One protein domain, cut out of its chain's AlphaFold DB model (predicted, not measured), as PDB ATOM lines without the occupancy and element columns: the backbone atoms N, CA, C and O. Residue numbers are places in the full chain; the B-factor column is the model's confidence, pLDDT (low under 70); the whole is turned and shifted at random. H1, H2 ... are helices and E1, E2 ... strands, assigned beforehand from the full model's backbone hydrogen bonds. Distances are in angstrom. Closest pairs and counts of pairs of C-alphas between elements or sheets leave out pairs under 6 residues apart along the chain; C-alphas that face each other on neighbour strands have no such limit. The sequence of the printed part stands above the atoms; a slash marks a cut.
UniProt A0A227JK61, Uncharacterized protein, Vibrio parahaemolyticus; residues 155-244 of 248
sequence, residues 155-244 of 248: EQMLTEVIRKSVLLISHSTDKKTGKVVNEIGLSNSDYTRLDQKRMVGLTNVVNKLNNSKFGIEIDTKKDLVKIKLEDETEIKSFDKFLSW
ATOM      1  N   GLU A 155     149.743 101.319 142.268       86.81
ATOM      2  CA  GLU A 155     148.839 100.891 141.193       86.81
ATOM      3  C   GLU A 155     148.382  99.425 141.335       86.81
ATOM      4  O   GLU A 155     147.195  99.122 141.181       86.81
ATOM      5  N   GLN A 156     149.295  98.504 141.647       83.94
ATOM      6  CA  GLN A 156     148.978  97.090 141.865       83.94
ATOM      7  C   GLN A 156     148.154  96.877 143.140       83.94
ATOM      8  O   GLN A 156     147.160  96.151 143.111       83.94
ATOM      9  N   MET A 157     148.511  97.543 144.242       86.38
ATOM     10  CA  MET A 157     147.770  97.448 145.501       86.38
ATOM     11  C   MET A 157     146.337  97.945 145.311       86.38
ATOM     12  O   MET A 157     145.379  97.258 145.673       86.38
ATOM     13  N   LEU A 158     146.176  99.101 144.664       91.62
ATOM     14  CA  LEU A 158     144.864  99.663 144.386       91.62
ATOM     15  C   LEU A 158     144.041  98.774 143.442       91.62
ATOM     16  O   LEU A 158     142.833  98.628 143.629       91.62
ATOM     17  N   THR A 159     144.685  98.139 142.462       91.69
ATOM     18  CA  THR A 159     144.032  97.179 141.561       91.69
ATOM     19  C   THR A 159     143.431  96.002 142.327       91.69
ATOM     20  O   THR A 159     142.260  95.665 142.124       91.69
ATOM     21  N   GLU A 160     144.182  95.412 143.255       90.56
ATOM     22  CA  GLU A 160     143.690  94.306 144.080       90.56
ATOM     23  C   GLU A 160     142.568  94.748 145.031       90.56
ATOM     24  O   GLU A 160     141.569  94.040 145.192       90.56
ATOM     25  N   VAL A 161     142.659  95.956 145.597       92.50
ATOM     26  CA  VAL A 161     141.595  96.526 146.443       92.50
ATOM     27  C   VAL A 161     140.303  96.715 145.645       92.50
ATOM     28  O   VAL A 161     139.225  96.337 146.117       92.50
ATOM     29  N   ILE A 162     140.391  97.233 144.417       94.44
ATOM     30  CA  ILE A 162     139.249  97.374 143.500       94.44
ATOM     31  C   ILE A 162     138.627  96.004 143.207       94.44
ATOM     32  O   ILE A 162     137.412  95.839 143.336       94.44
ATOM     33  N   ARG A 163     139.443  95.008 142.840       92.81
ATOM     34  CA  ARG A 163     138.973  93.649 142.522       92.81
ATOM     35  C   ARG A 163     138.231  93.018 143.686       92.81
ATOM     36  O   ARG A 163     137.120  92.512 143.522       92.81
ATOM     37  N   LYS A 164     138.825  93.083 144.876       91.75
ATOM     38  CA  LYS A 164     138.230  92.519 146.083       91.75
ATOM     39  C   LYS A 164     136.945  93.237 146.482       91.75
ATOM     40  O   LYS A 164     135.992  92.578 146.883       91.75
ATOM     41  N   SER A 165     136.884  94.556 146.307       91.81
ATOM     42  CA  SER A 165     135.667  95.343 146.538       91.81
ATOM     43  C   SER A 165     134.532  94.901 145.618       91.81
ATOM     44  O   SER A 165     133.435  94.604 146.082       91.81
ATOM     45  N   VAL A 166     134.794  94.766 144.315       91.69
ATOM     46  CA  VAL A 166     133.789  94.279 143.356       91.69
ATOM     47  C   VAL A 166     133.342  92.854 143.694       91.69
ATOM     48  O   VAL A 166     132.152  92.552 143.602       91.69
ATOM     49  N   LEU A 167     134.263  91.983 144.112       90.56
ATOM     50  CA  LEU A 167     133.937  90.623 144.541       90.56
ATOM     51  C   LEU A 167     133.053  90.616 145.801       90.56
ATOM     52  O   LEU A 167     132.068  89.886 145.849       90.56
ATOM     53  N   LEU A 168     133.342  91.471 146.784       89.81
ATOM     54  CA  LEU A 168     132.517  91.648 147.983       89.81
ATOM     55  C   LEU A 168     131.092  92.084 147.649       89.81
ATOM     56  O   LEU A 168     130.132  91.516 148.167       89.81
ATOM     57  N   ILE A 169     130.941  93.035 146.730       90.38
ATOM     58  CA  ILE A 169     129.624  93.471 146.246       90.38
ATOM     59  C   ILE A 169     128.919  92.324 145.519       90.38
ATOM     60  O   ILE A 169     127.733  92.079 145.728       90.38
ATOM     61  N   SER A 170     129.647  91.612 144.660       88.88
ATOM     62  CA  SER A 170     129.132  90.476 143.893       88.88
ATOM     63  C   SER A 170     128.523  89.416 144.808       88.88
ATOM     64  O   SER A 170     127.387  89.007 144.577       88.88
ATOM     65  N   HIS A 171     129.225  89.050 145.879       87.50
ATOM     66  CA  HIS A 171     128.742  88.081 146.858       87.50
ATOM     67  C   HIS A 171     127.609  88.623 147.732       87.50
ATOM     68  O   HIS A 171     126.595  87.951 147.879       87.50
ATOM     69  N   SER A 172     127.738  89.836 148.274       84.88
ATOM     70  CA  SER A 172     126.709  90.424 149.154       84.88
ATOM     71  C   SER A 172     125.385  90.708 148.442       84.88
ATOM     72  O   SER A 172     124.340  90.750 149.081       84.88
ATOM     73  N   THR A 173     125.406  90.886 147.119       86.06
ATOM     74  CA  THR A 173     124.202  91.164 146.322       86.06
ATOM     75  C   THR A 173     123.716  89.979 145.489       86.06
ATOM     76  O   THR A 173     122.751  90.142 144.742       86.06
ATOM     77  N   ASP A 174     124.384  88.823 145.575       87.19
ATOM     78  CA  ASP A 174     124.155  87.641 144.727       87.19
ATOM     79  C   ASP A 174     124.110  87.974 143.217       87.19
ATOM     80  O   ASP A 174     123.291  87.499 142.427       87.19
ATOM     81  N   LYS A 175     124.999  88.876 142.785       88.50
ATOM     82  CA  LYS A 175     125.130  89.298 141.385       88.50
ATOM     83  C   LYS A 175     126.460  88.842 140.837       88.50
ATOM     84  O   LYS A 175     127.489  89.033 141.467       88.50
ATOM     85  N   LYS A 176     126.482  88.359 139.593       91.38
ATOM     86  CA  LYS A 176     127.744  88.097 138.879       91.38
ATOM     87  C   LYS A 176     128.597  89.369 138.795       91.38
ATOM     88  O   LYS A 176     128.065  90.434 138.476       91.38
ATOM     89  N   THR A 177     129.917  89.230 138.948       89.50
ATOM     90  CA  THR A 177     130.916  90.311 138.837       89.50
ATOM     91  C   THR A 177     130.644  91.255 137.670       89.50
ATOM     92  O   THR A 177     130.577  92.461 137.865       89.50
ATOM     93  N   GLY A 178     130.401  90.730 136.463       88.62
ATOM     94  CA  GLY A 178     130.180  91.586 135.295       88.62
ATOM     95  C   GLY A 178     128.914  92.449 135.370       88.62
ATOM     96  O   GLY A 178     128.872  93.549 134.826       88.62
ATOM     97  N   LYS A 179     127.882  91.998 136.095       91.31
ATOM     98  CA  LYS A 179     126.681  92.805 136.347       91.31
ATOM     99  C   LYS A 179     126.977  93.922 137.347       91.31
ATOM    100  O   LYS A 179     126.556  95.047 137.115       91.31
ATOM    101  N   VAL A 180     127.742  93.631 138.402       91.88
ATOM    102  CA  VAL A 180     128.210  94.643 139.365       91.88
ATOM    103  C   VAL A 180     129.060  95.704 138.672       91.88
ATOM    104  O   VAL A 180     128.791  96.889 138.826       91.88
ATOM    105  N   VAL A 181     130.034  95.282 137.859       92.19
ATOM    106  CA  VAL A 181     130.918  96.162 137.076       92.19
ATOM    107  C   VAL A 181     130.107  97.101 136.177       92.19
ATOM    108  O   VAL A 181     130.350  98.307 136.159       92.19
ATOM    109  N   ASN A 182     129.087  96.578 135.497       93.00
ATOM    110  CA  ASN A 182     128.193  97.403 134.690       93.00
ATOM    111  C   ASN A 182     127.352  98.372 135.547       93.00
ATOM    112  O   ASN A 182     127.170  99.523 135.159       93.00
ATOM    113  N   GLU A 183     126.862  97.943 136.717       92.19
ATOM    114  CA  GLU A 183     126.075  98.790 137.633       92.19
ATOM    115  C   GLU A 183     126.896  99.926 138.267       92.19
ATOM    116  O   GLU A 183     126.332 100.971 138.581       92.19
ATOM    117  N   ILE A 184     128.218  99.769 138.401       90.50
ATOM    118  CA  ILE A 184     129.135 100.859 138.784       90.50
ATOM    119  C   ILE A 184     129.593 101.700 137.577       90.50
ATOM    120  O   ILE A 184     130.466 102.555 137.700       90.50
ATOM    121  N   GLY A 185     129.023 101.478 136.389       88.81
ATOM    122  CA  GLY A 185     129.305 102.269 135.190       88.81
ATOM    123  C   GLY A 185     130.657 101.969 134.538       88.81
ATOM    124  O   GLY A 185     131.252 102.857 133.917       88.81
ATOM    125  N   LEU A 186     131.181 100.753 134.692       90.88
ATOM    126  CA  LEU A 186     132.380 100.266 134.006       90.88
ATOM    127  C   LEU A 186     132.016  99.204 132.972       90.88
ATOM    128  O   LEU A 186     131.042  98.476 133.130       90.88
ATOM    129  N   SER A 187     132.818  99.094 131.914       90.06
ATOM    130  CA  SER A 187     132.713  97.960 131.001       90.06
ATOM    131  C   SER A 187     133.432  96.737 131.579       90.06
ATOM    132  O   SER A 187     134.441  96.860 132.278       90.06
ATOM    133  N   ASN A 188     132.975  95.533 131.228       85.94
ATOM    134  CA  ASN A 188     133.679  94.298 131.598       85.94
ATOM    135  C   ASN A 188     135.134  94.279 131.101       85.94
ATOM    136  O   ASN A 188     136.018  93.811 131.812       85.94
ATOM    137  N   SER A 189     135.396  94.828 129.909       86.44
ATOM    138  CA  SER A 189     136.751  94.970 129.366       86.44
ATOM    139  C   SER A 189     137.622  95.944 130.157       86.44
ATOM    140  O   SER A 189     138.823  95.721 130.281       86.44
ATOM    141  N   ASP A 190     137.044  97.019 130.700       85.69
ATOM    142  CA  ASP A 190     137.782  97.942 131.565       85.69
ATOM    143  C   ASP A 190     138.202  97.272 132.868       85.69
ATOM    144  O   ASP A 190     139.297  97.533 133.361       85.69
ATOM    145  N   TYR A 191     137.338  96.409 133.407       88.31
ATOM    146  CA  TYR A 191     137.598  95.674 134.637       88.31
ATOM    147  C   TYR A 191     138.644  94.565 134.457       88.31
ATOM    148  O   TYR A 191     139.525  94.401 135.298       88.31
ATOM    149  N   THR A 192     138.620  93.823 133.346       86.44
ATOM    150  CA  THR A 192     139.644  92.793 133.087       86.44
ATOM    151  C   THR A 192     141.026  93.380 132.808       86.44
ATOM    152  O   THR A 192     142.024  92.704 133.029       86.44
ATOM    153  N   ARG A 193     141.100  94.641 132.370       89.75
ATOM    154  CA  ARG A 193     142.350  95.353 132.060       89.75
ATOM    155  C   ARG A 193     142.813  96.296 133.174       89.75
ATOM    156  O   ARG A 193     143.579  97.215 132.892       89.75
ATOM    157  N   LEU A 194     142.362  96.106 134.418       90.38
ATOM    158  CA  LEU A 194     142.786  96.953 135.543       90.38
ATOM    159  C   LEU A 194     144.313  96.999 135.704       90.38
ATOM    160  O   LEU A 194     144.844  98.092 135.849       90.38
ATOM    161  N   ASP A 195     145.014  95.871 135.536       84.44
ATOM    162  CA  ASP A 195     146.487  95.804 135.647       84.44
ATOM    163  C   ASP A 195     147.226  96.666 134.605       84.44
ATOM    164  O   ASP A 195     148.417  96.927 134.732       84.44
ATOM    165  N   GLN A 196     146.539  97.087 133.539       89.38
ATOM    166  CA  GLN A 196     147.099  97.926 132.476       89.38
ATOM    167  C   GLN A 196     146.818  99.418 132.706       89.38
ATOM    168  O   GLN A 196     147.303 100.264 131.950       89.38
ATOM    169  N   LYS A 197     145.991  99.766 133.702       89.56
ATOM    170  CA  LYS A 197     145.613 101.151 133.986       89.56
ATOM    171  C   LYS A 197     146.653 101.805 134.890       89.56
ATOM    172  O   LYS A 197     147.062 101.251 135.900       89.56
ATOM    173  N   ARG A 198     147.009 103.042 134.545       91.19
ATOM    174  CA  ARG A 198     147.780 103.936 135.418       91.19
ATOM    175  C   ARG A 198     146.921 104.461 136.570       91.19
ATOM    176  O   ARG A 198     145.690 104.443 136.477       91.19
ATOM    177  N   MET A 199     147.558 105.041 137.582       88.44
ATOM    178  CA  MET A 199     146.924 105.587 138.790       88.44
ATOM    179  C   MET A 199     145.694 106.471 138.520       88.44
ATOM    180  O   MET A 199     144.661 106.314 139.168       88.44
ATOM    181  N   VAL A 200     145.742 107.353 137.514       90.06
ATOM    182  CA  VAL A 200     144.593 108.202 137.127       90.06
ATOM    183  C   VAL A 200     143.391 107.358 136.679       90.06
ATOM    184  O   VAL A 200     142.248 107.631 137.044       90.06
ATOM    185  N   GLY A 201     143.643 106.296 135.910       90.19
ATOM    186  CA  GLY A 201     142.614 105.362 135.464       90.19
ATOM    187  C   GLY A 201     142.018 104.556 136.618       90.19
ATOM    188  O   GLY A 201     140.803 104.361 136.654       90.19
ATOM    189  N   LEU A 202     142.847 104.137 137.575       92.69
ATOM    190  CA  LEU A 202     142.408 103.433 138.784       92.69
ATOM    191  C   LEU A 202     141.605 104.351 139.714       92.69
ATOM    192  O   LEU A 202     140.549 103.961 140.201       92.69
ATOM    193  N   THR A 203     142.021 105.607 139.868       92.44
ATOM    194  CA  THR A 203     141.288 106.626 140.637       92.44
ATOM    195  C   THR A 203     139.890 106.862 140.061       92.44
ATOM    196  O   THR A 203     138.915 106.960 140.798       92.44
ATOM    197  N   ASN A 204     139.748 106.871 138.732       93.12
ATOM    198  CA  ASN A 204     138.433 106.966 138.094       93.12
ATOM    199  C   ASN A 204     137.538 105.753 138.392       93.12
ATOM    200  O   ASN A 204     136.326 105.908 138.539       93.12
ATOM    201  N   VAL A 205     138.118 104.555 138.492       93.81
ATOM    202  CA  VAL A 205     137.398 103.339 138.899       93.81
ATOM    203  C   VAL A 205     136.968 103.429 140.363       93.81
ATOM    204  O   VAL A 205     135.812 103.147 140.671       93.81
ATOM    205  N   VAL A 206     137.854 103.890 141.249       94.75
ATOM    206  CA  VAL A 206     137.540 104.144 142.662       94.75
ATOM    207  C   VAL A 206     136.401 105.146 142.804       94.75
ATOM    208  O   VAL A 206     135.440 104.872 143.509       94.75
ATOM    209  N   ASN A 207     136.443 106.267 142.085       94.00
ATOM    210  CA  ASN A 207     135.376 107.269 142.130       94.00
ATOM    211  C   ASN A 207     134.021 106.676 141.721       94.00
ATOM    212  O   ASN A 207     132.997 106.984 142.327       94.00
ATOM    213  N   LYS A 208     134.005 105.794 140.717       93.62
ATOM    214  CA  LYS A 208     132.795 105.073 140.307       93.62
ATOM    215  C   LYS A 208     132.297 104.097 141.377       93.62
ATOM    216  O   LYS A 208     131.093 104.031 141.606       93.62
ATOM    217  N   LEU A 209     133.201 103.379 142.045       93.06
ATOM    218  CA  LEU A 209     132.872 102.510 143.179       93.06
ATOM    219  C   LEU A 209     132.317 103.308 144.367       93.06
ATOM    220  O   LEU A 209     131.252 102.969 144.871       93.06
ATOM    221  N   ASN A 210     132.980 104.396 144.757       93.56
ATOM    222  CA  ASN A 210     132.588 105.235 145.893       93.56
ATOM    223  C   ASN A 210     131.238 105.929 145.673       93.56
ATOM    224  O   ASN A 210     130.475 106.112 146.616       93.56
ATOM    225  N   ASN A 211     130.925 106.288 144.425       91.44
ATOM    226  CA  ASN A 211     129.631 106.865 144.052       91.44
ATOM    227  C   ASN A 211     128.544 105.802 143.817       91.44
ATOM    228  O   ASN A 211     127.412 106.142 143.467       91.44
ATOM    229  N   SER A 212     128.874 104.516 143.959       88.56
ATOM    230  CA  SER A 212     127.908 103.438 143.798       88.56
ATOM    231  C   SER A 212     127.050 103.255 145.049       88.56
ATOM    232  O   SER A 212     127.422 103.603 146.167       88.56
ATOM    233  N   LYS A 213     125.887 102.630 144.869       87.50
ATOM    234  CA  LYS A 213     124.942 102.323 145.954       87.50
ATOM    235  C   LYS A 213     125.367 101.156 146.861       87.50
ATOM    236  O   LYS A 213     124.580 100.743 147.702       87.50
ATOM    237  N   PHE A 214     126.552 100.576 146.663       86.75
ATOM    238  CA  PHE A 214     126.932  99.292 147.263       86.75
ATOM    239  C   PHE A 214     127.664  99.399 148.607       86.75
ATOM    240  O   PHE A 214     128.180  98.401 149.097       86.75
ATOM    241  N   GLY A 215     127.731 100.592 149.203       85.62
ATOM    242  CA  GLY A 215     128.228 100.757 150.571       85.62
ATOM    243  C   GLY A 215     129.734 100.538 150.755       85.62
ATOM    244  O   GLY A 215     130.182 100.451 151.893       85.62
ATOM    245  N   ILE A 216     130.523 100.477 149.675       90.38
ATOM    246  CA  ILE A 216     131.990 100.424 149.740       90.38
ATOM    247  C   ILE A 216     132.573 101.796 149.395       90.38
ATOM    248  O   ILE A 216     132.247 102.367 148.357       90.38
ATOM    249  N   GLU A 217     133.467 102.292 150.247       93.44
ATOM    250  CA  GLU A 217     134.214 103.535 150.051       93.44
ATOM    251  C   GLU A 217     135.717 103.260 150.185       93.44
ATOM    252  O   GLU A 217     136.186 102.802 151.223       93.44
ATOM    253  N   ILE A 218     136.476 103.544 149.132       95.12
ATOM    254  CA  ILE A 218     137.933 103.414 149.077       95.12
ATOM    255  C   ILE A 218     138.539 104.818 149.194       95.12
ATOM    256  O   ILE A 218     138.323 105.669 148.326       95.12
ATOM    257  N   ASP A 219     139.312 105.056 150.250       91.00
ATOM    258  CA  ASP A 219     140.110 106.266 150.467       91.00
ATOM    259  C   ASP A 219     141.571 105.968 150.114       91.00
ATOM    260  O   ASP A 219     142.321 105.419 150.921       91.00
ATOM    261  N   THR A 220     141.970 106.335 148.894       87.88
ATOM    262  CA  THR A 220     143.332 106.128 148.375       87.88
ATOM    263  C   THR A 220     144.377 107.060 148.984       87.88
ATOM    264  O   THR A 220     145.558 106.856 148.759       87.88
ATOM    265  N   LYS A 221     143.980 108.105 149.724       86.62
ATOM    266  CA  LYS A 221     144.939 108.991 150.409       86.62
ATOM    267  C   LYS A 221     145.338 108.453 151.775       86.62
ATOM    268  O   LYS A 221     146.382 108.831 152.294       86.62
ATOM    269  N   LYS A 222     144.459 107.660 152.388       86.75
ATOM    270  CA  LYS A 222     144.664 107.062 153.713       86.75
ATOM    271  C   LYS A 222     144.881 105.551 153.657       86.75
ATOM    272  O   LYS A 222     145.031 104.942 154.710       86.75
ATOM    273  N   ASP A 223     144.830 104.964 152.466       87.94
ATOM    274  CA  ASP A 223     144.862 103.520 152.227       87.94
ATOM    275  C   ASP A 223     143.826 102.759 153.059       87.94
ATOM    276  O   ASP A 223     144.120 101.738 153.687       87.94
ATOM    277  N   LEU A 224     142.589 103.271 153.087       91.00
ATOM    278  CA  LEU A 224     141.481 102.696 153.851       91.00
ATOM    279  C   LEU A 224     140.327 102.272 152.946       91.00
ATOM    280  O   LEU A 224     139.956 102.968 152.006       91.00
ATOM    281  N   VAL A 225     139.690 101.163 153.302       92.75
ATOM    282  CA  VAL A 225     138.397 100.738 152.770       92.75
ATOM    283  C   VAL A 225     137.382 100.786 153.903       92.75
ATOM    284  O   VAL A 225     137.592 100.176 154.956       92.75
ATOM    285  N   LYS A 226     136.283 101.505 153.687       92.38
ATOM    286  CA  LYS A 226     135.102 101.476 154.550       92.38
ATOM    287  C   LYS A 226     134.035 100.621 153.887       92.38
ATOM    288  O   LYS A 226     133.738 100.795 152.706       92.38
ATOM    289  N   ILE A 227     133.458  99.715 154.656       90.75
ATOM    290  CA  ILE A 227     132.447  98.768 154.204       90.75
ATOM    291  C   ILE A 227     131.230  98.985 155.090       90.75
ATOM    292  O   ILE A 227     131.310  98.798 156.302       90.75
ATOM    293  N   LYS A 228     130.121  99.409 154.494       85.75
ATOM    294  CA  LYS A 228     128.833  99.549 155.169       85.75
ATOM    295  C   LYS A 228     128.029  98.276 154.936       85.75
ATOM    296  O   LYS A 228     127.577  98.037 153.817       85.75
ATOM    297  N   LEU A 229     127.885  97.471 155.981       72.88
ATOM    298  CA  LEU A 229     127.052  96.274 156.006       72.88
ATOM    299  C   LEU A 229     125.867  96.570 156.916       72.88
ATOM    300  O   LEU A 229     126.074  96.652 158.113       72.88
ATOM    301  N   GLU A 230     124.674  96.749 156.349       70.88
ATOM    302  CA  GLU A 230     123.401  96.977 157.064       70.88
ATOM    303  C   GLU A 230     123.505  97.956 158.258       70.88
ATOM    304  O   GLU A 230     123.325  99.157 158.047       70.88
ATOM    305  N   ASP A 231     123.852  97.477 159.458       66.56
ATOM    306  CA  ASP A 231     123.952  98.258 160.702       66.56
ATOM    307  C   ASP A 231     125.391  98.543 161.195       66.56
ATOM    308  O   ASP A 231     125.587  99.283 162.161       66.56
ATOM    309  N   GLU A 232     126.421  98.012 160.528       72.94
ATOM    310  CA  GLU A 232     127.826  98.156 160.917       72.94
ATOM    311  C   GLU A 232     128.686  98.776 159.806       72.94
ATOM    312  O   GLU A 232     128.540  98.518 158.609       72.94
ATOM    313  N   THR A 233     129.627  99.634 160.214       84.81
ATOM    314  CA  THR A 233     130.661 100.170 159.322       84.81
ATOM    315  C   THR A 233     132.015  99.627 159.740       84.81
ATOM    316  O   THR A 233     132.568 100.028 160.763       84.81
ATOM    317  N   GLU A 234     132.585  98.758 158.914       86.19
ATOM    318  CA  GLU A 234     133.945  98.276 159.104       86.19
ATOM    319  C   GLU A 234     134.939  99.156 158.351       86.19
ATOM    320  O   GLU A 234     134.749  99.473 157.178       86.19
ATOM    321  N   ILE A 235     136.040  99.515 159.013       89.31
ATOM    322  CA  ILE A 235     137.147 100.253 158.403       89.31
ATOM    323  C   ILE A 235     138.391  99.376 158.456       89.31
ATOM    324  O   ILE A 235     138.810  98.930 159.526       89.31
ATOM    325  N   LYS A 236     139.000  99.128 157.298       86.00
ATOM    326  CA  LYS A 236     140.223  98.329 157.177       86.00
ATOM    327  C   LYS A 236     141.255  99.087 156.354       86.00
ATOM    328  O   LYS A 236     140.896  99.723 155.370       86.00
ATOM    329  N   SER A 237     142.530  98.997 156.731       85.06
ATOM    330  CA  SER A 237     143.613  99.407 155.829       85.06
ATOM    331  C   SER A 237     143.667  98.489 154.610       85.06
ATOM    332  O   SER A 237     143.164  97.366 154.687       85.06
ATOM    333  N   PHE A 238     144.285  98.915 153.507       86.94
ATOM    334  CA  PHE A 238     144.397  98.108 152.285       86.94
ATOM    335  C   PHE A 238     144.969  96.711 152.568       86.94
ATOM    336  O   PHE A 238     144.324  95.721 152.227       86.94
ATOM    337  N   ASP A 239     146.067  96.597 153.320       79.12
ATOM    338  CA  ASP A 239     146.654  95.294 153.679       79.12
ATOM    339  C   ASP A 239     145.695  94.395 154.473       79.12
ATOM    340  O   ASP A 239     145.550  93.194 154.208       79.12
ATOM    341  N   LYS A 240     145.002  94.974 155.464       83.19
ATOM    342  CA  LYS A 240     144.019  94.246 156.277       83.19
ATOM    343  C   LYS A 240     142.809  93.857 155.442       83.19
ATOM    344  O   LYS A 240     142.282  92.762 155.603       83.19
ATOM    345  N   PHE A 241     142.373  94.729 154.539       86.56
ATOM    346  CA  PHE A 241     141.267  94.464 153.637       86.56
ATOM    347  C   PHE A 241     141.611  93.331 152.676       86.56
ATOM    348  O   PHE A 241     140.819  92.402 152.554       86.56
ATOM    349  N   LEU A 242     142.795  93.330 152.059       83.94
ATOM    350  CA  LEU A 242     143.242  92.293 151.121       83.94
ATOM    351  C   LEU A 242     143.442  90.925 151.782       83.94
ATOM    352  O   LEU A 242     143.075  89.909 151.192       83.94
ATOM    353  N   SER A 243     143.895  90.884 153.033       82.62
ATOM    354  CA  SER A 243     144.056  89.637 153.801       82.62
ATOM    355  C   SER A 243     142.774  89.136 154.484       82.62
ATOM    356  O   SER A 243     142.698  87.973 154.884       82.62
ATOM    357  N   TRP A 244     141.737  89.970 154.594       82.69
ATOM    358  CA  TRP A 244     140.490  89.616 155.278       82.69
ATOM    359  C   TRP A 244     139.679  88.535 154.541       82.69
ATOM    360  O   TRP A 244     139.368  88.665 153.357       82.69
TER     361      TRP A 244
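What this domain is: This is residues 155 to 244 of the 248 residues of an uncharacterized protein of Vibrio parahaemolyticus (UniProt A0A227JK61). A small antiparallel sheet, E1 E2 E3, a meander in which each strand is the antiparallel neighbour of the one before, has the long helix H1 over one face, along E1, and the short H5 standing up from the same face. H4 runs side by side with H1 and grazes the sheet, while the short H2 and H3 lie beyond these two helices, away from the sheet. The 90 printed residues run H1 H2 H3 H4 E1 E2 E3 H5, mixed in class and compact, with a radius of gyration of the C-alphas of 12.1 A and spans of 34 by 28 by 22 A.

How they stand to each other: Hairpin E1, residues 216 to 219, and E2, residues 224 to 229, has N 217 and O 226 within hydrogen-bond range at 2.9 A. Hairpin E2 and E3, residues 232 to 237, has N 227 and O 234 at 2.8 A. H1, residues 155 to 172, and H5, residues 238 to 243, make two layers with the sheet, helices on one face, at heights of 9.9 A and 6.9 A; their closest C-alphas, Val 161 and Leu 242, touch at 6.5 A. H4, residues 199 to 210, touches H1 at a shallow tilt of 22 degrees, the same way, closest at C-alphas 155 and 199, 5.6 A. H2, residues 177 to 183, touches H1 about perpendicular at 89 degrees, closest at C-alphas 170 and 177, 5.4 A. H3, residues 188 to 192, touches H2 only at the corner, C-alphas 178 and 188 being closest at 5.8 A. In all five helices every O i to N i+4 pair is within hydrogen-bond range.

Where its parts are: H1 begins at C-alpha 155 (148.839, 100.891, 141.193) and spans 25.7 A; H4 spans 16.0 A, E2 15.9 A and E3 16.6 A. H5 ends at C-alpha 243 (144.056, 89.637, 153.801).

The domain as a whole: The C-alphas of Gln 196 and Asp 231 are farthest apart, 36.5 A. The printed part has no cut and no long link; residue 231 alone is under 70 in pLDDT.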